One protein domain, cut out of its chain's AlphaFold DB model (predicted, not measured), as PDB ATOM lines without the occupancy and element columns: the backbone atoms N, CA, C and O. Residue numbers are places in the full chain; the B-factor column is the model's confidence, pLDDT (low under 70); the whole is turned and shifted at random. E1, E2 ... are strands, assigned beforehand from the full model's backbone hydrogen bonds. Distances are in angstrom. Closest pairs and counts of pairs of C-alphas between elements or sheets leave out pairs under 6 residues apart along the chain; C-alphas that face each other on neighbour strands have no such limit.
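Overview. This is residues 22 to 175 of the 175 residues of an uncharacterized protein of Alishewanella sp. 34-51-39 (UniProt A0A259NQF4). The domain is a sandwich of strands: a twisted ten-stranded sheet makes one wall, and the sheet E4 to E7 and the pair E3 and E16, partly face to face with it, make the other. The large wall forks at E11, where E12, E13 and E14 go one way and E1, E2 and E15 another. Residues 22 to 33, with no named element, run past one end of the sandwich to E1. The printed part has 154 residues, no named helix and 16 strands, E1 to E16 along the chain; the class is all strand, the large sheet is mixed, and E4 - E5 - E6 - E7 is antiparallel. The whole is compact, with a radius of gyration of the C-alphas of 14.7 A and spans of 45 by 33 by 25 A.

Along the chain. E1, residues 34 to 37, begins at C-alpha 34 (19.514, 6.997, -25.561). E2 is residues 40 to 43, E3 47 to 51, E4 57 to 60, E5 70 to 76 (20.3 A), E6 82 to 87, E7 90 to 93 and E8 99 to 103. E9 is residues 106 to 112 (18.4 A), E10 115 to 123 (23.9 A), E11 127 to 137 (23.9 A), E12 140 to 145 (16.7 A), E13 148 to 152, E14 158 to 162 and E15 164 to 167. E16, residues 171 to 174, ends at C-alpha 174 (2.767, 8.341, -23.060).

Arrangement. E8 to E14 form a meander, each strand the antiparallel neighbour of the one before; N 101 and O 108 of E8 and E9 are 2.9 A apart, and N 133 and O 144 of E11 and E12 2.8 A. E11 bends by 85 degrees at residue 134; E1 and E12 lie on one side of it, E10 on the other side. E1 is parallel to E11, N 36 to O 128 being 2.8 A, and forms a hairpin with E2, N 35 to O 42 being 2.9 A. E2 is parallel to E15, N 41 to O 164 being 2.9 A. E14 runs on into E15 at 78 degrees. E4 to E7 form a second meander, with N 73 and O 86 of E5 and E6 2.9 A apart. E3 and E16 are parallel, N 50 to O 173 being 2.9 A. The three sheets make a stack of sheets, face to face in turn: E4 to E7 face the large sheet at 9.8 A centre to centre, E3 and E16 at 8.4 A. The closest C-alphas of E3 and E4, those of Thr 47 and Ser 58, are 4.6 A apart.

Size, cuts and confidence. The two C-alphas farthest apart, those of Glu 65 and Gly 156, are 46.2 A apart. The printed part has no cut. No link between named strands is long; E4 to E5, with 9 residues between them, is short, and the others are tight. The mean pLDDT of the printed part is 89.5; residues 22 to 27, 29 to 30 and 96 to 98 are under 70.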
ATOM      1  N   SER A  22      23.688  27.321 -32.487       50.41
ATOM      2  CA  SER A  22      24.889  26.500 -32.258       50.41
ATOM      3  C   SER A  22      24.568  25.020 -32.463       50.41
ATOM      4  O   SER A  22      23.804  24.444 -31.695       50.41
ATOM      5  N   ARG A  23      25.162  24.409 -33.496       52.72
ATOM      6  CA  ARG A  23      25.024  22.975 -33.816       52.72
ATOM      7  C   ARG A  23      26.009  22.070 -33.072       52.72
ATOM      8  O   ARG A  23      25.820  20.864 -33.062       52.72
ATOM      9  N   GLU A  24      27.047  22.636 -32.461       56.47
ATOM     10  CA  GLU A  24      28.157  21.873 -31.862       56.47
ATOM     11  C   GLU A  24      27.752  21.073 -30.611       56.47
ATOM     12  O   GLU A  24      28.452  20.146 -30.226       56.47
ATOM     13  N   PHE A  25      26.630  21.416 -29.970       62.31
ATOM     14  CA  PHE A  25      26.210  20.807 -28.704       62.31
ATOM     15  C   PHE A  25      25.597  19.400 -28.860       62.31
ATOM     16  O   PHE A  25      25.700  18.588 -27.946       62.31
ATOM     17  N   PHE A  26      24.977  19.096 -30.006       67.19
ATOM     18  CA  PHE A  26      24.303  17.817 -30.277       67.19
ATOM     19  C   PHE A  26      25.013  17.055 -31.406       67.19
ATOM     20  O   PHE A  26      24.472  16.884 -32.501       67.19
ATOM     21  N   ASP A  27      26.245  16.615 -31.149       68.25
ATOM     22  CA  ASP A  27      27.039  15.813 -32.090       68.25
ATOM     23  C   ASP A  27      26.857  14.308 -31.823       68.25
ATOM     24  O   ASP A  27      27.749  13.623 -31.323       68.25
ATOM     25  N   ILE A  28      25.636  13.816 -32.066       72.88
ATOM     26  CA  ILE A  28      25.251  12.420 -31.814       72.88
ATOM     27  C   ILE A  28      25.379  11.600 -33.091       72.88
ATOM     28  O   ILE A  28      24.514  11.693 -33.964       72.88
ATOM     29  N   VAL A  29      26.429  10.793 -33.195       61.78
ATOM     30  CA  VAL A  29      26.764  10.003 -34.388       61.78
ATOM     31  C   VAL A  29      26.697   8.497 -34.100       61.78
ATOM     32  O   VAL A  29      26.729   8.066 -32.950       61.78
ATOM     33  N   ASP A  30      26.573   7.699 -35.162       67.62
ATOM     34  CA  ASP A  30      26.580   6.224 -35.190       67.62
ATOM     35  C   ASP A  30      25.254   5.518 -34.878       67.62
ATOM     36  O   ASP A  30      24.679   4.889 -35.766       67.62
ATOM     37  N   ASN A  31      24.758   5.600 -33.642       77.69
ATOM     38  CA  ASN A  31      23.613   4.801 -33.180       77.69
ATOM     39  C   ASN A  31      22.444   5.674 -32.720       77.69
ATOM     40  O   ASN A  31      22.636   6.835 -32.356       77.69
ATOM     41  N   HIS A  32      21.233   5.100 -32.700       81.81
ATOM     42  CA  HIS A  32      20.067   5.801 -32.164       81.81
ATOM     43  C   HIS A  32      20.355   6.244 -30.720       81.81
ATOM     44  O   HIS A  32      20.719   5.397 -29.902       81.81
ATOM     45  N   PRO A  33      20.199   7.537 -30.386       86.56
ATOM     46  CA  PRO A  33      20.521   8.012 -29.056       86.56
ATOM     47  C   PRO A  33      19.641   7.394 -27.981       86.56
ATOM     48  O   PRO A  33      18.471   7.068 -28.212       86.56
ATOM     49  N   TYR A  34      20.218   7.304 -26.791       91.75
ATOM     50  CA  TYR A  34      19.514   6.997 -25.561       91.75
ATOM     51  C   TYR A  34      19.131   8.305 -24.873       91.75
ATOM     52  O   TYR A  34      19.941   9.233 -24.789       91.75
ATOM     53  N   LEU A  35      17.901   8.373 -24.373       95.19
ATOM     54  CA  LEU A  35      17.452   9.461 -23.518       95.19
ATOM     55  C   LEU A  35      17.350   8.943 -22.082       95.19
ATOM     56  O   LEU A  35      16.475   8.135 -21.780       95.19
ATOM     57  N   GLN A  36      18.203   9.442 -21.195       95.75
ATOM     58  CA  GLN A  36      18.006   9.310 -19.756       95.75
ATOM     59  C   GLN A  36      17.103  10.457 -19.300       95.75
ATOM     60  O   GLN A  36      17.486  11.628 -19.368       95.75
ATOM     61  N   PHE A  37      15.898  10.136 -18.836       96.19
ATOM     62  CA  PHE A  37      14.967  11.106 -18.276       96.19
ATOM     63  C   PHE A  37      14.628  10.750 -16.834       96.19
ATOM     64  O   PHE A  37      13.739   9.948 -16.546       96.19
ATOM     65  N   GLY A  38      15.369  11.364 -15.919       93.94
ATOM     66  CA  GLY A  38      15.303  11.020 -14.515       93.94
ATOM     67  C   GLY A  38      15.663   9.553 -14.263       93.94
ATOM     68  O   GLY A  38      16.719   9.091 -14.688       93.94
ATOM     69  N   GLY A  39      14.743   8.803 -13.651       94.31
ATOM     70  CA  GLY A  39      14.869   7.362 -13.393       94.31
ATOM     71  C   GLY A  39      14.510   6.451 -14.575       94.31
ATOM     72  O   GLY A  39      14.481   5.232 -14.409       94.31
ATOM     73  N   MET A  40      14.207   7.017 -15.749       96.50
ATOM     74  CA  MET A  40      13.905   6.279 -16.980       96.50
ATOM     75  C   MET A  40      15.089   6.312 -17.944       96.50
ATOM     76  O   MET A  40      15.563   7.391 -18.301       96.50
ATOM     77  N   LEU A  41      15.482   5.149 -18.454       96.50
ATOM     78  CA  LEU A  41      16.344   5.024 -19.626       96.50
ATOM     79  C   LEU A  41      15.493   4.624 -20.835       96.50
ATOM     80  O   LEU A  41      14.868   3.563 -20.841       96.50
ATOM     81  N   LEU A  42      15.453   5.479 -21.854       96.62
ATOM     82  CA  LEU A  42      14.672   5.262 -23.070       96.62
ATOM     83  C   LEU A  42      15.605   5.044 -24.261       96.62
ATOM     84  O   LEU A  42      16.350   5.947 -24.647       96.62
ATOM     85  N   THR A  43      15.558   3.856 -24.856       94.94
ATOM     86  CA  THR A  43      16.465   3.432 -25.928       94.94
ATOM     87  C   THR A  43      15.688   3.025 -27.172       94.94
ATOM     88  O   THR A  43      14.587   2.490 -27.087       94.94
ATOM     89  N   ASN A  44      16.232   3.316 -28.359       92.69
ATOM     90  CA  ASN A  44      15.602   2.974 -29.645       92.69
ATOM     91  C   ASN A  44      14.136   3.447 -29.773       92.69
ATOM     92  O   ASN A  44      13.308   2.775 -30.385       92.69
ATOM     93  N   CYS A  45      13.821   4.602 -29.176       94.88
ATOM     94  CA  CYS A  45      12.490   5.202 -29.180       94.88
ATOM     95  C   CYS A  45      12.483   6.482 -30.032       94.88
ATOM     96  O   CYS A  45      13.009   7.500 -29.573       94.88
ATOM     97  N   PRO A  46      11.850   6.499 -31.221       95.25
ATOM     98  CA  PRO A  46      11.712   7.723 -32.014       95.25
ATOM     99  C   PRO A  46      10.944   8.827 -31.277       95.25
ATOM    100  O   PRO A  46      11.223  10.011 -31.457       95.25
ATOM    101  N   THR A  47       9.986   8.451 -30.423       97.31
ATOM    102  CA  THR A  47       9.294   9.362 -29.501       97.31
ATOM    103  C   THR A  47       9.513   8.884 -28.066       97.31
ATOM    104  O   THR A  47       8.707   8.109 -27.559       97.31
ATOM    105  N   PRO A  48      10.597   9.288 -27.381       96.75
ATOM    106  CA  PRO A  48      10.845   8.823 -26.019       96.75
ATOM    107  C   PRO A  48       9.689   9.160 -25.073       96.75
ATOM    108  O   PRO A  48       9.164   8.278 -24.402       96.75
ATOM    109  N   ILE A  49       9.239  10.417 -25.071       97.25
ATOM    110  CA  ILE A  49       8.146  10.880 -24.213       97.25
ATOM    111  C   ILE A  49       7.092  11.573 -25.069       97.25
ATOM    112  O   ILE A  49       7.407  12.479 -25.845       97.25
ATOM    113  N   GLN A  50       5.838  11.174 -24.885       97.50
ATOM    114  CA  GLN A  50       4.654  11.777 -25.483       97.50
ATOM    115  C   GLN A  50       3.737  12.310 -24.375       97.50
ATOM    116  O   GLN A  50       3.574  11.670 -23.338       97.50
ATOM    117  N   VAL A  51       3.138  13.479 -24.594       96.44
ATOM    118  CA  VAL A  51       2.169  14.092 -23.677       96.44
ATOM    119  C   VAL A  51       0.956  14.547 -24.479       96.44
ATOM    120  O   VAL A  51       1.094  15.305 -25.441       96.44
ATOM    121  N   GLY A  52      -0.234  14.067 -24.119       92.75
ATOM    122  CA  GLY A  52      -1.489  14.440 -24.775       92.75
ATOM    123  C   GLY A  52      -1.512  14.126 -26.274       92.75
ATOM    124  O   GLY A  52      -2.079  14.882 -27.057       92.75
ATOM    125  N   GLY A  53      -0.837  13.053 -26.698       92.88
ATOM    126  CA  GLY A  53      -0.720  12.681 -28.109       92.88
ATOM    127  C   GLY A  53       0.371  13.427 -28.893       92.88
ATOM    128  O   GLY A  53       0.629  13.074 -30.044       92.88
ATOM    129  N   HIS A  54       1.081  14.381 -28.286       94.19
ATOM    130  CA  HIS A  54       2.159  15.133 -28.934       94.19
ATOM    131  C   HIS A  54       3.541  14.730 -28.397       94.19
ATOM    132  O   HIS A  54       3.685  14.519 -27.191       94.19
ATOM    133  N   PRO A  55       4.571  14.608 -29.253       96.00
ATOM    134  CA  PRO A  55       5.918  14.275 -28.803       96.00
ATOM    135  C   PRO A  55       6.473  15.412 -27.939       96.00
ATOM    136  O   PRO A  55       6.656  16.529 -28.423       96.00
ATOM    137  N   LEU A  56       6.753  15.126 -26.666       96.56
ATOM    138  CA  LEU A  56       7.514  16.034 -25.807       96.56
ATOM    139  C   LEU A  56       8.986  16.010 -26.209       96.56
ATOM    140  O   LEU A  56       9.612  17.059 -26.328       96.56
ATOM    141  N   PHE A  57       9.504  14.804 -26.448       97.12
ATOM    142  CA  PHE A  57      10.820  14.565 -27.020       97.12
ATOM    143  C   PHE A  57      10.679  13.723 -28.282       97.12
ATOM    144  O   PHE A  57       9.881  12.786 -28.326       97.12
ATOM    145  N   SER A  58      11.484  14.031 -29.294       96.94
ATOM    146  CA  SER A  58      11.562  13.234 -30.517       96.94
ATOM    147  C   SER A  58      13.002  13.079 -30.972       96.94
ATOM    148  O   SER A  58      13.767  14.044 -30.942       96.94
ATOM    149  N   ILE A  59      13.332  11.891 -31.459       95.06
ATOM    150  CA  ILE A  59      14.611  11.559 -32.069       95.06
ATOM    151  C   ILE A  59      14.317  11.108 -33.497       95.06
ATOM    152  O   ILE A  59      13.695  10.072 -33.727       95.06
ATOM    153  N   LYS A  60      14.754  11.900 -34.475       93.69
ATOM    154  CA  LYS A  60      14.652  11.549 -35.893       93.69
ATOM    155  C   LYS A  60      15.998  11.040 -36.399       93.69
ATOM    156  O   LYS A  60      17.043  11.507 -35.927       93.69
ATOM    157  N   PRO A  61      15.996  10.154 -37.409       91.12
ATOM    158  CA  PRO A  61      17.228   9.765 -38.067       91.12
ATOM    159  C   PRO A  61      17.942  10.986 -38.674       91.12
ATOM    160  O   PRO A  61      17.306  12.028 -38.940       91.12
ATOM    161  N   PRO A  62      19.255  10.850 -38.915       88.69
ATOM    162  CA  PRO A  62      20.032  11.833 -39.651       88.69
ATOM    163  C   PRO A  62      19.372  12.217 -40.978       88.69
ATOM    164  O   PRO A  62      18.723  11.397 -41.623       88.69
ATOM    165  N   GLU A  63      19.545  13.469 -41.399       84.12
ATOM    166  CA  GLU A  63      19.069  13.919 -42.718       84.12
ATOM    167  C   GLU A  63      19.818  13.212 -43.861       84.12
ATOM    168  O   GLU A  63      19.230  12.894 -44.892       84.12
ATOM    169  N   PHE A  64      21.103  12.917 -43.644       83.06
ATOM    170  CA  PHE A  64      21.966  12.163 -44.551       83.06
ATOM    171  C   PHE A  64      22.818  11.174 -43.755       83.06
ATOM    172  O   PHE A  64      23.102  11.400 -42.578       83.06
ATOM    173  N   GLU A  65      23.273  10.105 -44.401       79.88
ATOM    174  CA  GLU A  65      24.197   9.145 -43.796       79.88
ATOM    175  C   GLU A  65      25.466   9.849 -43.274       79.88
ATOM    176  O   GLU A  65      26.013  10.747 -43.919       79.88
ATOM    177  N   GLY A  66      25.897   9.495 -42.061       77.94
ATOM    178  CA  GLY A  66      27.034  10.132 -41.382       77.94
ATOM    179  C   GLY A  66      26.753  11.515 -40.774       77.94
ATOM    180  O   GLY A  66      27.679  12.158 -40.279       77.94
ATOM    181  N   LYS A  67      25.508  12.010 -40.805       82.56
ATOM    182  CA  LYS A  67      25.076  13.182 -40.018       82.56
ATOM    183  C   LYS A  67      24.560  12.764 -38.641       82.56
ATOM    184  O   LYS A  67      24.222  11.596 -38.458       82.56
ATOM    185  N   PRO A  68      24.480  13.699 -37.680       84.94
ATOM    186  CA  PRO A  68      23.964  13.361 -36.371       84.94
ATOM    187  C   PRO A  68      22.455  13.099 -36.385       84.94
ATOM    188  O   PRO A  68      21.718  13.647 -37.215       84.94
ATOM    189  N   PHE A  69      21.993  12.291 -35.431       90.19
ATOM    190  CA  PHE A  69      20.566  12.158 -35.127       90.19
ATOM    191  C   PHE A  69      19.988  13.503 -34.709       90.19
ATOM    192  O   PHE A  69      20.673  14.305 -34.081       90.19
ATOM    193  N   ARG A  70      18.719  13.745 -35.038       91.81
ATOM    194  CA  ARG A  70      18.053  15.024 -34.777       91.81
ATOM    195  C   ARG A  70      17.149  14.901 -33.564       91.81
ATOM    196  O   ARG A  70      16.079  14.299 -33.640       91.81
ATOM    197  N   PHE A  71      17.585  15.482 -32.458       93.25
ATOM    198  CA  PHE A  71      16.813  15.592 -31.233       93.25
ATOM    199  C   PHE A  71      15.964  16.863 -31.248       93.25
ATOM    200  O   PHE A  71      16.437  17.939 -31.607       93.25
ATOM    201  N   SER A  72      14.705  16.740 -30.843       95.31
ATOM    202  CA  SER A  72      13.833  17.874 -30.539       95.31
ATOM    203  C   SER A  72      13.182  17.667 -29.181       95.31
ATOM    204  O   SER A  72      12.907  16.532 -28.787       95.31
ATOM    205  N   GLY A  73      12.920  18.763 -28.478       95.56
ATOM    206  CA  GLY A  73      12.345  18.732 -27.144       95.56
ATOM    207  C   GLY A  73      11.813  20.077 -26.682       95.56
ATOM    208  O   GLY A  73      12.315  21.123 -27.092       95.56
ATOM    209  N   LEU A  74      10.815  20.056 -25.804       95.19
ATOM    210  CA  LEU A  74      10.273  21.257 -25.172       95.19
ATOM    211  C   LEU A  74      10.439  21.180 -23.655       95.19
ATOM    212  O   LEU A  74      10.051  20.195 -23.037       95.19
ATOM    213  N   PHE A  75      10.964  22.241 -23.052       95.00
ATOM    214  CA  PHE A  75      11.105  22.360 -21.605       95.00
ATOM    215  C   PHE A  75      10.454  23.650 -21.122       95.00
ATOM    216  O   PHE A  75      10.668  24.731 -21.686       95.00
ATOM    217  N   THR A  76       9.677  23.540 -20.053       93.75
ATOM    218  CA  THR A  76       9.015  24.663 -19.387       93.75
ATOM    219  C   THR A  76       9.556  24.845 -17.967       93.75
ATOM    220  O   THR A  76      10.338  24.027 -17.486       93.75
ATOM    221  N   ASP A  77       9.225  25.959 -17.322       92.25
ATOM    222  CA  ASP A  77       9.421  26.140 -15.880       92.25
ATOM    223  C   ASP A  77       8.266  25.513 -15.076       92.25
ATOM    224  O   ASP A  77       7.347  24.900 -15.635       92.25
ATOM    225  N   SER A  78       8.293  25.669 -13.749       91.69
ATOM    226  CA  SER A  78       7.227  25.162 -12.877       91.69
ATOM    227  C   SER A  78       5.873  25.858 -13.064       91.69
ATOM    228  O   SER A  78       4.866  25.323 -12.609       91.69
ATOM    229  N   ASP A  79       5.841  27.020 -13.723       90.75
ATOM    230  CA  ASP A  79       4.614  27.759 -14.049       90.75
ATOM    231  C   ASP A  79       4.091  27.419 -15.461       90.75
ATOM    232  O   ASP A  79       2.999  27.834 -15.849       90.75
ATOM    233  N   GLY A  80       4.854  26.640 -16.234       91.88
ATOM    234  CA  GLY A  80       4.512  26.193 -17.580       91.88
ATOM    235  C   GLY A  80       4.955  27.128 -18.705       91.88
ATOM    236  O   GLY A  80       4.587  26.906 -19.860       91.88
ATOM    237  N   HIS A  81       5.775  28.143 -18.424       91.12
ATOM    238  CA  HIS A  81       6.364  28.971 -19.474       91.12
ATOM    239  C   HIS A  81       7.533  28.246 -20.134       91.12
ATOM    240  O   HIS A  81       8.378  27.662 -19.461       91.12
ATOM    241  N   VAL A  82       7.624  28.312 -21.463       91.19
ATOM    242  CA  VAL A  82       8.744  27.719 -22.208       91.19
ATOM    243  C   VAL A  82      10.055  28.390 -21.805       91.19
ATOM    244  O   VAL A  82      10.178  29.612 -21.880       91.19
ATOM    245  N   THR A  83      11.039  27.581 -21.420       90.88
ATOM    246  CA  THR A  83      12.383  28.031 -21.020       90.88
ATOM    247  C   THR A  83      13.463  27.583 -21.999       90.88
ATOM    248  O   THR A  83      14.423  28.325 -22.229       90.88
ATOM    249  N   LEU A  84      13.283  26.415 -22.622       91.75
ATOM    250  CA  LEU A  84      14.137  25.878 -23.679       91.75
ATOM    251  C   LEU A  84      13.281  25.121 -24.692       91.75
ATOM    252  O   LEU A  84      12.485  24.263 -24.324       91.75
ATOM    253  N   SER A  85      13.493  25.391 -25.971       92.94
ATOM    254  CA  SER A  85      13.004  24.543 -27.056       92.94
ATOM    255  C   SER A  85      14.181  24.075 -27.894       92.94
ATOM    256  O   SER A  85      15.035  24.889 -28.242       92.94
ATOM    257  N   ILE A  86      14.209  22.797 -28.236       93.06
ATOM    258  CA  ILE A  86      15.180  22.198 -29.144       93.06
ATOM    259  C   ILE A  86      14.416  21.695 -30.359       93.06
ATOM    260  O   ILE A  86      13.426  20.981 -30.218       93.06
ATOM    261  N   GLU A  87      14.878  22.064 -31.540       93.31
ATOM    262  CA  GLU A  87      14.286  21.718 -32.823       93.31
ATOM    263  C   GLU A  87      15.400  21.210 -33.735       93.31
ATOM    264  O   GLU A  87      16.290  21.966 -34.107       93.31
ATOM    265  N   ASP A  88      15.386  19.911 -34.035       92.12
ATOM    266  CA  ASP A  88      16.387  19.224 -34.858       92.12
ATOM    267  C   ASP A  88      17.843  19.637 -34.511       92.12
ATOM    268  O   ASP A  88      18.609  20.076 -35.372       92.12
ATOM    269  N   ASN A  89      18.227  19.466 -33.236       88.88
ATOM    270  CA  ASN A  89      19.525  19.830 -32.634       88.88
ATOM    271  C   ASN A  89      19.804  21.332 -32.480       88.88
ATOM    272  O   ASN A  89      20.885  21.718 -32.033       88.88
ATOM    273  N   GLU A  90      18.856  22.198 -32.816       86.62
ATOM    274  CA  GLU A  90      18.984  23.637 -32.621       86.62
ATOM    275  C   GLU A  90      18.199  24.058 -31.388       86.62
ATOM    276  O   GLU A  90      16.985  23.885 -31.314       86.62
ATOM    277  N   TRP A  91      18.888  24.614 -30.397       87.38
ATOM    278  CA  TRP A  91      18.252  25.039 -29.160       87.38
ATOM    279  C   TRP A  91      18.005  26.549 -29.147       87.38
ATOM    280  O   TRP A  91      18.816  27.348 -29.615       87.38
ATOM    281  N   LYS A  92      16.863  26.938 -28.585       86.06
ATOM    282  CA  LYS A  92      16.418  28.318 -28.385       86.06
ATOM    283  C   LYS A  92      16.027  28.441 -26.916       86.06
ATOM    284  O   LYS A  92      15.064  27.812 -26.476       86.06
ATOM    285  N   ALA A  93      16.792  29.203 -26.141       84.75
ATOM    286  CA  ALA A  93      16.436  29.499 -24.757       84.75
ATOM    287  C   ALA A  93      15.580  30.768 -24.692       84.75
ATOM    288  O   ALA A  93      15.821  31.733 -25.421       84.75
ATOM    289  N   ALA A  94      14.572  30.772 -23.822       81.19
ATOM    290  CA  ALA A  94      13.706  31.928 -23.654       81.19
ATOM    291  C   ALA A  94      14.467  33.106 -23.032       81.19
ATOM    292  O   ALA A  94      15.233  32.937 -22.087       81.19
ATOM    293  N   THR A  95      14.186  34.326 -23.497       70.88
ATOM    294  CA  THR A  95      14.745  35.562 -22.915       70.88
ATOM    295  C   THR A  95      14.284  35.815 -21.481       70.88
ATOM    296  O   THR A  95      14.904  36.596 -20.767       70.88
ATOM    297  N   ARG A  96      13.186  35.174 -21.065       65.06
ATOM    298  CA  ARG A  96      12.637  35.247 -19.705       65.06
ATOM    299  C   ARG A  96      13.361  34.346 -18.706       65.06
ATOM    300  O   ARG A  96      13.166  34.527 -17.509       65.06
ATOM    301  N   SER A  97      14.162  33.390 -19.176       62.91
ATOM    302  CA  SER A  97      14.974  32.547 -18.302       62.91
ATOM    303  C   SER A  97      15.947  33.428 -17.521       62.91
ATOM    304  O   SER A  97      16.628  34.258 -18.121       62.91
ATOM    305  N   TRP A  98      16.008  33.268 -16.193       64.06
ATOM    306  CA  TRP A  98      16.847  34.119 -15.341       64.06
ATOM    307  C   TRP A  98      18.312  34.035 -15.768       64.06
ATOM    308  O   TRP A  98      18.980  35.055 -15.915       64.06
ATOM    309  N   ASP A  99      18.815  32.810 -15.929       77.62
ATOM    310  CA  ASP A  99      20.181  32.542 -16.368       77.62
ATOM    311  C   ASP A  99      20.222  31.236 -17.165       77.62
ATOM    312  O   ASP A  99      19.616  30.234 -16.765       77.62
ATOM    313  N   VAL A 100      20.931  31.269 -18.292       83.38
ATOM    314  CA  VAL A 100      21.188  30.123 -19.168       83.38
ATOM    315  C   VAL A 100      22.696  29.955 -19.219       83.38
ATOM    316  O   VAL A 100      23.406  30.750 -19.830       83.38
ATOM    317  N   GLU A 101      23.184  28.903 -18.577       85.50
ATOM    318  CA  GLU A 101      24.605  28.599 -18.504       85.50
ATOM    319  C   GLU A 101      24.912  27.382 -19.378       85.50
ATOM    320  O   GLU A 101      24.334  26.312 -19.191       85.50
ATOM    321  N   VAL A 102      25.851  27.534 -20.315       83.50
ATOM    322  CA  VAL A 102      26.382  26.425 -21.113       83.50
ATOM    323  C   VAL A 102      27.823  26.178 -20.684       83.50
ATOM    324  O   VAL A 102      28.686  27.037 -20.867       83.50
ATOM    325  N   LYS A 103      28.089  25.013 -20.090       84.38
ATOM    326  CA  LYS A 103      29.432  24.597 -19.661       84.38
ATOM    327  C   LYS A 103      29.743  23.221 -20.219       84.38
ATOM    328  O   LYS A 103      29.116  22.239 -19.832       84.38
ATOM    329  N   GLY A 104      30.733  23.164 -21.110       82.88
ATOM    330  CA  GLY A 104      31.094  21.934 -21.806       82.88
ATOM    331  C   GLY A 104      29.885  21.372 -22.546       82.88
ATOM    332  O   GLY A 104      29.360  22.009 -23.454       82.88
ATOM    333  N   ASN A 105      29.427  20.208 -22.103       85.56
ATOM    334  CA  ASN A 105      28.328  19.461 -22.692       85.56
ATOM    335  C   ASN A 105      27.016  19.544 -21.887       85.56
ATOM    336  O   ASN A 105      26.143  18.692 -22.024       85.56
ATOM    337  N   SER A 106      26.887  20.560 -21.030       89.62
ATOM    338  CA  SER A 106      25.740  20.761 -20.148       89.62
ATOM    339  C   SER A 106      25.113  22.142 -20.351       89.62
ATOM    340  O   SER A 106      25.806  23.159 -20.277       89.62
ATOM    341  N   ILE A 107      23.793  22.177 -20.537       90.25
ATOM    342  CA  ILE A 107      22.944  23.371 -20.477       90.25
ATOM    343  C   ILE A 107      22.235  23.365 -19.125       90.25
ATOM    344  O   ILE A 107      21.523  22.425 -18.781       90.25
ATOM    345  N   THR A 108      22.425  24.421 -18.343       91.94
ATOM    346  CA  THR A 108      21.726  24.639 -17.074       91.94
ATOM    347  C   THR A 108      20.855  25.874 -17.188       91.94
ATOM    348  O   THR A 108      21.350  26.943 -17.540       91.94
ATOM    349  N   ILE A 109      19.574  25.745 -16.849       90.50
ATOM    350  CA  ILE A 109      18.652  26.880 -16.807       90.50
ATOM    351  C   ILE A 109      18.101  27.045 -15.397       90.50
ATOM    352  O   ILE A 109      17.720  26.085 -14.716       90.50
ATOM    353  N   ARG A 110      18.118  28.298 -14.945       88.12
ATOM    354  CA  ARG A 110      17.602  28.713 -13.645       88.12
ATOM    355  C   ARG A 110      16.333  29.522 -13.842       88.12
ATOM    356  O   ARG A 110      16.291  30.438 -14.658       88.12
ATOM    357  N   GLU A 111      15.336  29.221 -13.029       81.50
ATOM    358  CA  GLU A 111      14.087  29.981 -12.969       81.50
ATOM    359  C   GLU A 111      14.247  31.213 -12.068       81.50
ATOM    360  O   GLU A 111      13.730  32.290 -12.346       81.50
ATOM    361  N   ARG A 112      15.020  31.070 -10.983       80.38
ATOM    362  CA  ARG A 112      15.377  32.166 -10.074       80.38
ATOM    363  C   ARG A 112      16.661  31.880  -9.311       80.38
ATOM    364  O   ARG A 112      17.199  30.770  -9.371       80.38
ATOM    365  N   ALA A 113      17.135  32.858  -8.537       79.38
ATOM    366  CA  ALA A 113      18.274  32.680  -7.641       79.38
ATOM    367  C   ALA A 113      18.155  31.370  -6.836       79.38
ATOM    368  O   ALA A 113      17.183  31.150  -6.113       79.38
ATOM    369  N   ARG A 114      19.161  30.493  -6.976       78.69
ATOM    370  CA  ARG A 114      19.266  29.172  -6.322       78.69
ATOM    371  C   ARG A 114      18.217  28.116  -6.726       78.69
ATOM    372  O   ARG A 114      18.257  27.024  -6.169       78.69
ATOM    373  N   LYS A 115      17.342  28.368  -7.709       84.56
ATOM    374  CA  LYS A 115      16.404  27.366  -8.253       84.56
ATOM    375  C   LYS A 115      16.828  26.964  -9.667       84.56
ATOM    376  O   LYS A 115      16.585  27.695 -10.623       84.56
ATOM    377  N   ILE A 116      17.498  25.816  -9.778       84.81
ATOM    378  CA  ILE A 116      17.765  25.165 -11.067       84.81
ATOM    379  C   ILE A 116      16.525  24.354 -11.425       84.81
ATOM    380  O   ILE A 116      16.150  23.471 -10.648       84.81
ATOM    381  N   HIS A 117      15.910  24.648 -12.567       90.44
ATOM    382  CA  HIS A 117      14.767  23.872 -13.048       90.44
ATOM    383  C   HIS A 117      15.166  22.887 -14.142       90.44
ATOM    384  O   HIS A 117      14.520  21.860 -14.243       90.44
ATOM    385  N   LEU A 118      16.231  23.150 -14.910       94.75
ATOM    386  CA  LEU A 118      16.713  22.244 -15.953       94.75
ATOM    387  C   LEU A 118      18.232  22.080 -15.889       94.75
ATOM    388  O   LEU A 118      18.969  23.069 -15.873       94.75
ATOM    389  N   ILE A 119      18.690  20.829 -15.919       94.62
ATOM    390  CA  ILE A 119      20.058  20.453 -16.287       94.62
ATOM    391  C   ILE A 119      19.951  19.419 -17.406       94.62
ATOM    392  O   ILE A 119      19.511  18.295 -17.174       94.62
ATOM    393  N   LEU A 120      20.353  19.811 -18.613       94.00
ATOM    394  CA  LEU A 120      20.414  18.953 -19.789       94.00
ATOM    395  C   LEU A 120      21.878  18.707 -20.144       94.00
ATOM    396  O   LEU A 120      22.608  19.660 -20.413       94.00
ATOM    397  N   LYS A 121      22.300  17.448 -20.179       92.81
ATOM    398  CA  LYS A 121      23.643  17.040 -20.597       92.81
ATOM    399  C   LYS A 121      23.551  16.241 -21.888       92.81
ATOM    400  O   LYS A 121      22.591  15.505 -22.096       92.81
ATOM    401  N   VAL A 122      24.558  16.364 -22.738       89.81
ATOM    402  CA  VAL A 122      24.728  15.514 -23.918       89.81
ATOM    403  C   VAL A 122      26.086  14.853 -23.791       89.81
ATOM    404  O   VAL A 122      27.096  15.543 -23.817       89.81
ATOM    405  N   ASN A 123      26.148  13.538 -23.620       85.75
ATOM    406  CA  ASN A 123      27.411  12.807 -23.631       85.75
ATOM    407  C   ASN A 123      27.548  12.115 -24.995       85.75
ATOM    408  O   ASN A 123      26.864  11.124 -25.262       85.75
ATOM    409  N   PRO A 124      28.414  12.622 -25.890       76.25
ATOM    410  CA  PRO A 124      28.727  11.914 -27.118       76.25
ATOM    411  C   PRO A 124      29.306  10.517 -26.818       76.25
ATOM    412  O   PRO A 124      29.994  10.346 -25.809       76.25
ATOM    413  N   PRO A 125      29.075   9.529 -27.698       77.25
ATOM    414  CA  PRO A 125      28.500   9.697 -29.033       77.25
ATOM    415  C   PRO A 125      26.966   9.650 -29.094       77.25
ATOM    416  O   PRO A 125      26.430   9.962 -30.149       77.25
ATOM    417  N   ASN A 126      26.241   9.262 -28.039       83.19
ATOM    418  CA  ASN A 126      24.831   8.868 -28.191       83.19
ATOM    419  C   ASN A 126      23.923   9.028 -26.963       83.19
ATOM    420  O   ASN A 126      22.844   8.439 -26.937       83.19
ATOM    421  N   GLU A 127      24.298   9.815 -25.961       89.56
ATOM    422  CA  GLU A 127      23.507   9.940 -24.736       89.56
ATOM    423  C   GLU A 127      23.013  11.375 -24.517       89.56
ATOM    424  O   GLU A 127      23.781  12.340 -24.536       89.56
ATOM    425  N   ILE A 128      21.710  11.512 -24.282       93.19
ATOM    426  CA  ILE A 128      21.064  12.756 -23.857       93.19
ATOM    427  C   ILE A 128      20.512  12.517 -22.455       93.19
ATOM    428  O   ILE A 128      19.739  11.589 -22.245       93.19
ATOM    429  N   ILE A 129      20.887  13.358 -21.494       95.12
ATOM    430  CA  ILE A 129      20.505  13.206 -20.089       95.12
ATOM    431  C   ILE A 129      19.760  14.449 -19.624       95.12
ATOM    432  O   ILE A 129      20.324  15.542 -19.547       95.12
ATOM    433  N   VAL A 130      18.504  14.270 -19.232       95.62
ATOM    434  CA  VAL A 130      17.758  15.243 -18.435       95.62
ATOM    435  C   VAL A 130      18.031  14.927 -16.963       95.62
ATOM    436  O   VAL A 130      17.323  14.149 -16.327       95.62
ATOM    437  N   ASP A 131      19.119  15.505 -16.453       92.88
ATOM    438  CA  ASP A 131      19.706  15.222 -15.134       92.88
ATOM    439  C   ASP A 131      18.919  15.856 -13.988       92.88
ATOM    440  O   ASP A 131      18.925  15.367 -12.861       92.88
ATOM    441  N   ARG A 132      18.248  16.973 -14.278       95.00
ATOM    442  CA  ARG A 132      17.322  17.644 -13.371       95.00
ATOM    443  C   ARG A 132      16.219  18.308 -14.174       95.00
ATOM    444  O   ARG A 132      16.521  18.998 -15.148       95.00
ATOM    445  N   LEU A 133      14.980  18.148 -13.726       96.50
ATOM    446  CA  LEU A 133      13.810  18.810 -14.285       96.50
ATOM    447  C   LEU A 133      12.795  19.146 -13.188       96.50
ATOM    448  O   LEU A 133      12.514  18.311 -12.337       96.50
ATOM    449  N   ASP A 134      12.217  20.339 -13.231       95.75
ATOM    450  CA  ASP A 134      10.957  20.676 -12.557       95.75
ATOM    451  C   ASP A 134      10.154  21.551 -13.518       95.75
ATOM    452  O   ASP A 134      10.493  22.720 -13.717       95.75
ATOM    453  N   MET A 135       9.157  20.963 -14.179       95.31
ATOM    454  CA  MET A 135       8.387  21.644 -15.218       95.31
ATOM    455  C   MET A 135       6.900  21.306 -15.173       95.31
ATOM    456  O   MET A 135       6.516  20.198 -14.796       95.31
ATOM    457  N   ALA A 136       6.064  22.243 -15.615       96.62
ATOM    458  CA  ALA A 136       4.633  22.032 -15.805       96.62
ATOM    459  C   ALA A 136       4.269  22.045 -17.297       96.62
ATOM    460  O   ALA A 136       4.642  22.959 -18.032       96.62
ATOM    461  N   LEU A 137       3.528  21.045 -17.769       95.81
ATOM    462  CA  LEU A 137       3.076  20.967 -19.159       95.81
ATOM    463  C   LEU A 137       1.762  20.194 -19.255       95.81
ATOM    464  O   LEU A 137       1.632  19.119 -18.682       95.81
ATOM    465  N   ALA A 138       0.796  20.731 -20.006       94.44
ATOM    466  CA  ALA A 138      -0.502  20.090 -20.254       94.44
ATOM    467  C   ALA A 138      -1.250  19.657 -18.968       94.44
ATOM    468  O   ALA A 138      -1.930  18.637 -18.941       94.44
ATOM    469  N   GLY A 139      -1.113  20.432 -17.885       94.81
ATOM    470  CA  GLY A 139      -1.710  20.124 -16.579       94.81
ATOM    471  C   GLY A 139      -0.950  19.077 -15.754       94.81
ATOM    472  O   GLY A 139      -1.309  18.844 -14.603       94.81
ATOM    473  N   LEU A 140       0.108  18.481 -16.304       97.12
ATOM    474  CA  LEU A 140       1.018  17.586 -15.597       97.12
ATOM    475  C   LEU A 140       2.196  18.374 -15.026       97.12
ATOM    476  O   LEU A 140       2.642  19.359 -15.621       97.12
ATOM    477  N   ARG A 141       2.747  17.902 -13.907       97.50
ATOM    478  CA  ARG A 141       4.051  18.360 -13.412       97.50
ATOM    479  C   ARG A 141       5.054  17.221 -13.477       97.50
ATOM    480  O   ARG A 141       4.803  16.160 -12.912       97.50
ATOM    481  N   PHE A 142       6.180  17.469 -14.131       97.56
ATOM    482  CA  PHE A 142       7.302  16.550 -14.241       97.56
ATOM    483  C   PHE A 142       8.412  17.009 -13.300       97.56
ATOM    484  O   PHE A 142       8.925  18.119 -13.442       97.56
ATOM    485  N   GLU A 143       8.795  16.148 -12.365       97.31
ATOM    486  CA  GLU A 143       9.974  16.321 -11.521       97.31
ATOM    487  C   GLU A 143      10.946  15.185 -11.833       97.31
ATOM    488  O   GLU A 143      10.594  14.017 -11.712       97.31
ATOM    489  N   ALA A 144      12.163  15.510 -12.251       96.44
ATOM    490  CA  ALA A 144      13.184  14.517 -12.546       96.44
ATOM    491  C   ALA A 144      14.509  14.876 -11.881       96.44
ATOM    492  O   ALA A 144      14.891  16.048 -11.802       96.44
ATOM    493  N   ASN A 145      15.232  13.854 -11.450       93.25
ATOM    494  CA  ASN A 145      16.641  13.929 -11.088       93.25
ATOM    495  C   ASN A 145      17.339  12.621 -11.491       93.25
ATOM    496  O   ASN A 145      16.671  11.698 -11.938       93.25
ATOM    497  N   GLY A 146      18.654  12.506 -11.307       86.56
ATOM    498  CA  GLY A 146      19.401  11.289 -11.662       86.56
ATOM    499  C   GLY A 146      18.882   9.963 -11.075       86.56
ATOM    500  O   GLY A 146      19.300   8.914 -11.551       86.56
ATOM    501  N   ASP A 147      17.969   9.995 -10.098       93.19
ATOM    502  CA  ASP A 147      17.404   8.808  -9.455       93.19
ATOM    503  C   ASP A 147      15.980   8.486  -9.939       93.19
ATOM    504  O   ASP A 147      15.659   7.322 -10.186       93.19
ATOM    505  N   PHE A 148      15.111   9.496 -10.077       96.94
ATOM    506  CA  PHE A 148      13.688   9.290 -10.349       96.94
ATOM    507  C   PHE A 148      13.113  10.236 -11.402       96.94
ATOM    508  O   PHE A 148      13.601  11.341 -11.641       96.94
ATOM    509  N   LEU A 149      12.003   9.802 -11.995       97.75
ATOM    510  CA  LEU A 149      11.040  10.650 -12.687       97.75
ATOM    511  C   LEU A 149       9.691  10.557 -11.973       97.75
ATOM    512  O   LEU A 149       9.117   9.477 -11.866       97.75
ATOM    513  N   ARG A 150       9.152  11.691 -11.533       98.00
ATOM    514  CA  ARG A 150       7.802  11.825 -10.989       98.00
ATOM    515  C   ARG A 150       6.917  12.609 -11.934       98.00
ATOM    516  O   ARG A 150       7.313  13.656 -12.446       98.00
ATOM    517  N   VAL A 151       5.697  12.121 -12.114       98.00
ATOM    518  CA  VAL A 151       4.647  12.795 -12.878       98.00
ATOM    519  C   VAL A 151       3.432  12.971 -11.984       98.00
ATOM    520  O   VAL A 151       2.815  11.992 -11.563       98.00
ATOM    521  N   HIS A 152       3.104  14.224 -11.684       97.88
ATOM    522  CA  HIS A 152       1.916  14.591 -10.925       97.88
ATOM    523  C   HIS A 152       0.768  14.898 -11.882       97.88
ATOM    524  O   HIS A 152       0.916  15.707 -12.802       97.88
ATOM    525  N   PHE A 153      -0.381  14.284 -11.626       96.75
ATOM    526  CA  PHE A 153      -1.597  14.437 -12.410       96.75
ATOM    527  C   PHE A 153      -2.559  15.444 -11.751       96.75
ATOM    528  O   PHE A 153      -2.568  15.572 -10.522       96.75
ATOM    529  N   PRO A 154      -3.439  16.116 -12.523       94.00
ATOM    530  CA  PRO A 154      -4.406  17.085 -11.992       94.00
ATOM    531  C   PRO A 154      -5.346  16.530 -10.916       94.00
ATOM    532  O   PRO A 154      -5.855  17.277 -10.086       94.00
ATOM    533  N   ASN A 155      -5.591  15.218 -10.928       94.25
ATOM    534  CA  ASN A 155      -6.432  14.528  -9.951       94.25
ATOM    535  C   ASN A 155      -5.712  14.234  -8.617       94.25
ATOM    536  O   ASN A 155      -6.281  13.562  -7.759       94.25
ATOM    537  N   GLY A 156      -4.467  14.694  -8.450       94.06
ATOM    538  CA  GLY A 156      -3.630  14.424  -7.280       94.06
ATOM    539  C   GLY A 156      -2.867  13.097  -7.339       94.06
ATOM    540  O   GLY A 156      -2.094  12.810  -6.428       94.06
ATOM    541  N   GLY A 157      -3.050  12.297  -8.395       96.88
ATOM    542  CA  GLY A 157      -2.269  11.086  -8.629       96.88
ATOM    543  C   GLY A 157      -0.798  11.405  -8.891       96.88
ATOM    544  O   GLY A 157      -0.468  12.451  -9.453       96.88
ATOM    545  N   VAL A 158       0.090  10.494  -8.494       97.88
ATOM    546  CA  VAL A 158       1.531  10.611  -8.730       97.88
ATOM    547  C   VAL A 158       2.057   9.269  -9.216       97.88
ATOM    548  O   VAL A 158       1.894   8.265  -8.525       97.88
ATOM    549  N   ASN A 159       2.715   9.272 -10.373       97.38
ATOM    550  CA  ASN A 159       3.533   8.146 -10.816       97.38
ATOM    551  C   ASN A 159       4.997   8.472 -10.535       97.38
ATOM    552  O   ASN A 159       5.456   9.555 -10.890       97.38
ATOM    553  N   GLU A 160       5.723   7.536  -9.934       97.75
ATOM    554  CA  GLU A 160       7.173   7.606  -9.758       97.75
ATOM    555  C   GLU A 160       7.817   6.440 -10.508       97.75
ATOM    556  O   GLU A 160       7.399   5.292 -10.360       97.75
ATOM    557  N   TYR A 161       8.830   6.749 -11.310       97.50
ATOM    558  CA  TYR A 161       9.619   5.787 -12.063       97.50
ATOM    559  C   TYR A 161      11.073   5.875 -11.618       97.50
ATOM    560  O   TYR A 161      11.691   6.940 -11.698       97.50
ATOM    561  N   THR A 162      11.613   4.740 -11.192       96.94
ATOM    562  CA  THR A 162      12.972   4.604 -10.665       96.94
ATOM    563  C   THR A 162      13.584   3.355 -11.282       96.94
ATOM    564  O   THR A 162      12.956   2.295 -11.272       96.94
ATOM    565  N   SER A 163      14.792   3.472 -11.839       95.44
ATOM    566  CA  SER A 163      15.524   2.362 -12.474       95.44
ATOM    567  C   SER A 163      14.719   1.604 -13.543       95.44
ATOM    568  O   SER A 163      14.750   0.375 -13.609       95.44
ATOM    569  N   CYS A 164      13.968   2.331 -14.367       96.44
ATOM    570  CA  CYS A 164      13.109   1.771 -15.409       96.44
ATOM    571  C   CYS A 164      13.763   1.870 -16.795       96.44
ATOM    572  O   CYS A 164      14.501   2.813 -17.078       96.44
ATOM    573  N   ILE A 165      13.453   0.914 -17.677       97.06
ATOM    574  CA  ILE A 165      13.937   0.881 -19.064       97.06
ATOM    575  C   ILE A 165      12.743   0.744 -20.008       97.06
ATOM    576  O   ILE A 165      11.867  -0.090 -19.780       97.06
ATOM    577  N   SER A 166      12.735   1.542 -21.074       96.81
ATOM    578  CA  SER A 166      11.846   1.370 -22.225       96.81
ATOM    579  C   SER A 166      12.702   1.258 -23.482       96.81
ATOM    580  O   SER A 166      13.473   2.170 -23.778       96.81
ATOM    581  N   ASP A 167      12.610   0.130 -24.187       96.62
ATOM    582  CA  ASP A 167      13.455  -0.178 -25.343       96.62
ATOM    583  C   ASP A 167      12.628  -0.650 -26.542       96.62
ATOM    584  O   ASP A 167      11.619  -1.341 -26.389       96.62
ATOM    585  N   ASN A 168      13.098  -0.297 -27.739       95.50
ATOM    586  CA  ASN A 168      12.604  -0.783 -29.027       95.50
ATOM    587  C   ASN A 168      11.082  -0.624 -29.211       95.50
ATOM    588  O   ASN A 168      10.376  -1.542 -29.638       95.50
ATOM    589  N   CYS A 169      10.569   0.564 -28.892       94.69
ATOM    590  CA  CYS A 169       9.166   0.916 -29.073       94.69
ATOM    591  C   CYS A 169       9.016   2.275 -29.767       94.69
ATOM    592  O   CYS A 169       9.883   3.141 -29.701       94.69
ATOM    593  N   MET A 170       7.894   2.478 -30.465       95.25
ATOM    594  CA  MET A 170       7.648   3.737 -31.185       95.25
ATOM    595  C   MET A 170       7.489   4.930 -30.237       95.25
ATOM    596  O   MET A 170       7.941   6.034 -30.553       95.25
ATOM    597  N   VAL A 171       6.848   4.689 -29.092       97.38
ATOM    598  CA  VAL A 171       6.636   5.656 -28.017       97.38
ATOM    599  C   VAL A 171       7.111   5.031 -26.712       97.38
ATOM    600  O   VAL A 171       6.555   4.018 -26.293       97.38
ATOM    601  N   GLY A 172       8.118   5.639 -26.084       96.38
ATOM    602  CA  GLY A 172       8.735   5.126 -24.861       96.38
ATOM    603  C   GLY A 172       7.797   5.183 -23.658       96.38
ATOM    604  O   GLY A 172       7.607   4.183 -22.967       96.38
ATOM    605  N   MET A 173       7.184   6.347 -23.446       96.75
ATOM    606  CA  MET A 173       6.122   6.599 -22.472       96.75
ATOM    607  C   MET A 173       5.121   7.606 -23.039       96.75
ATOM    608  O   MET A 173       5.509   8.576 -23.693       96.75
ATOM    609  N   SER A 174       3.842   7.409 -22.722       96.69
ATOM    610  CA  SER A 174       2.767   8.341 -23.060       96.69
ATOM    611  C   SER A 174       2.011   8.746 -21.802       96.69
ATOM    612  O   SER A 174       1.635   7.881 -21.009       96.69
ATOM    613  N   PHE A 175       1.759  10.045 -21.664       94.19
ATOM    614  CA  PHE A 175       0.940  10.639 -20.607       94.19
ATOM    615  C   PHE A 175      -0.249  11.405 -21.175       94.19
ATOM    616  O   PHE A 175      -0.115  11.971 -22.288       94.19
TER     617      PHE A 175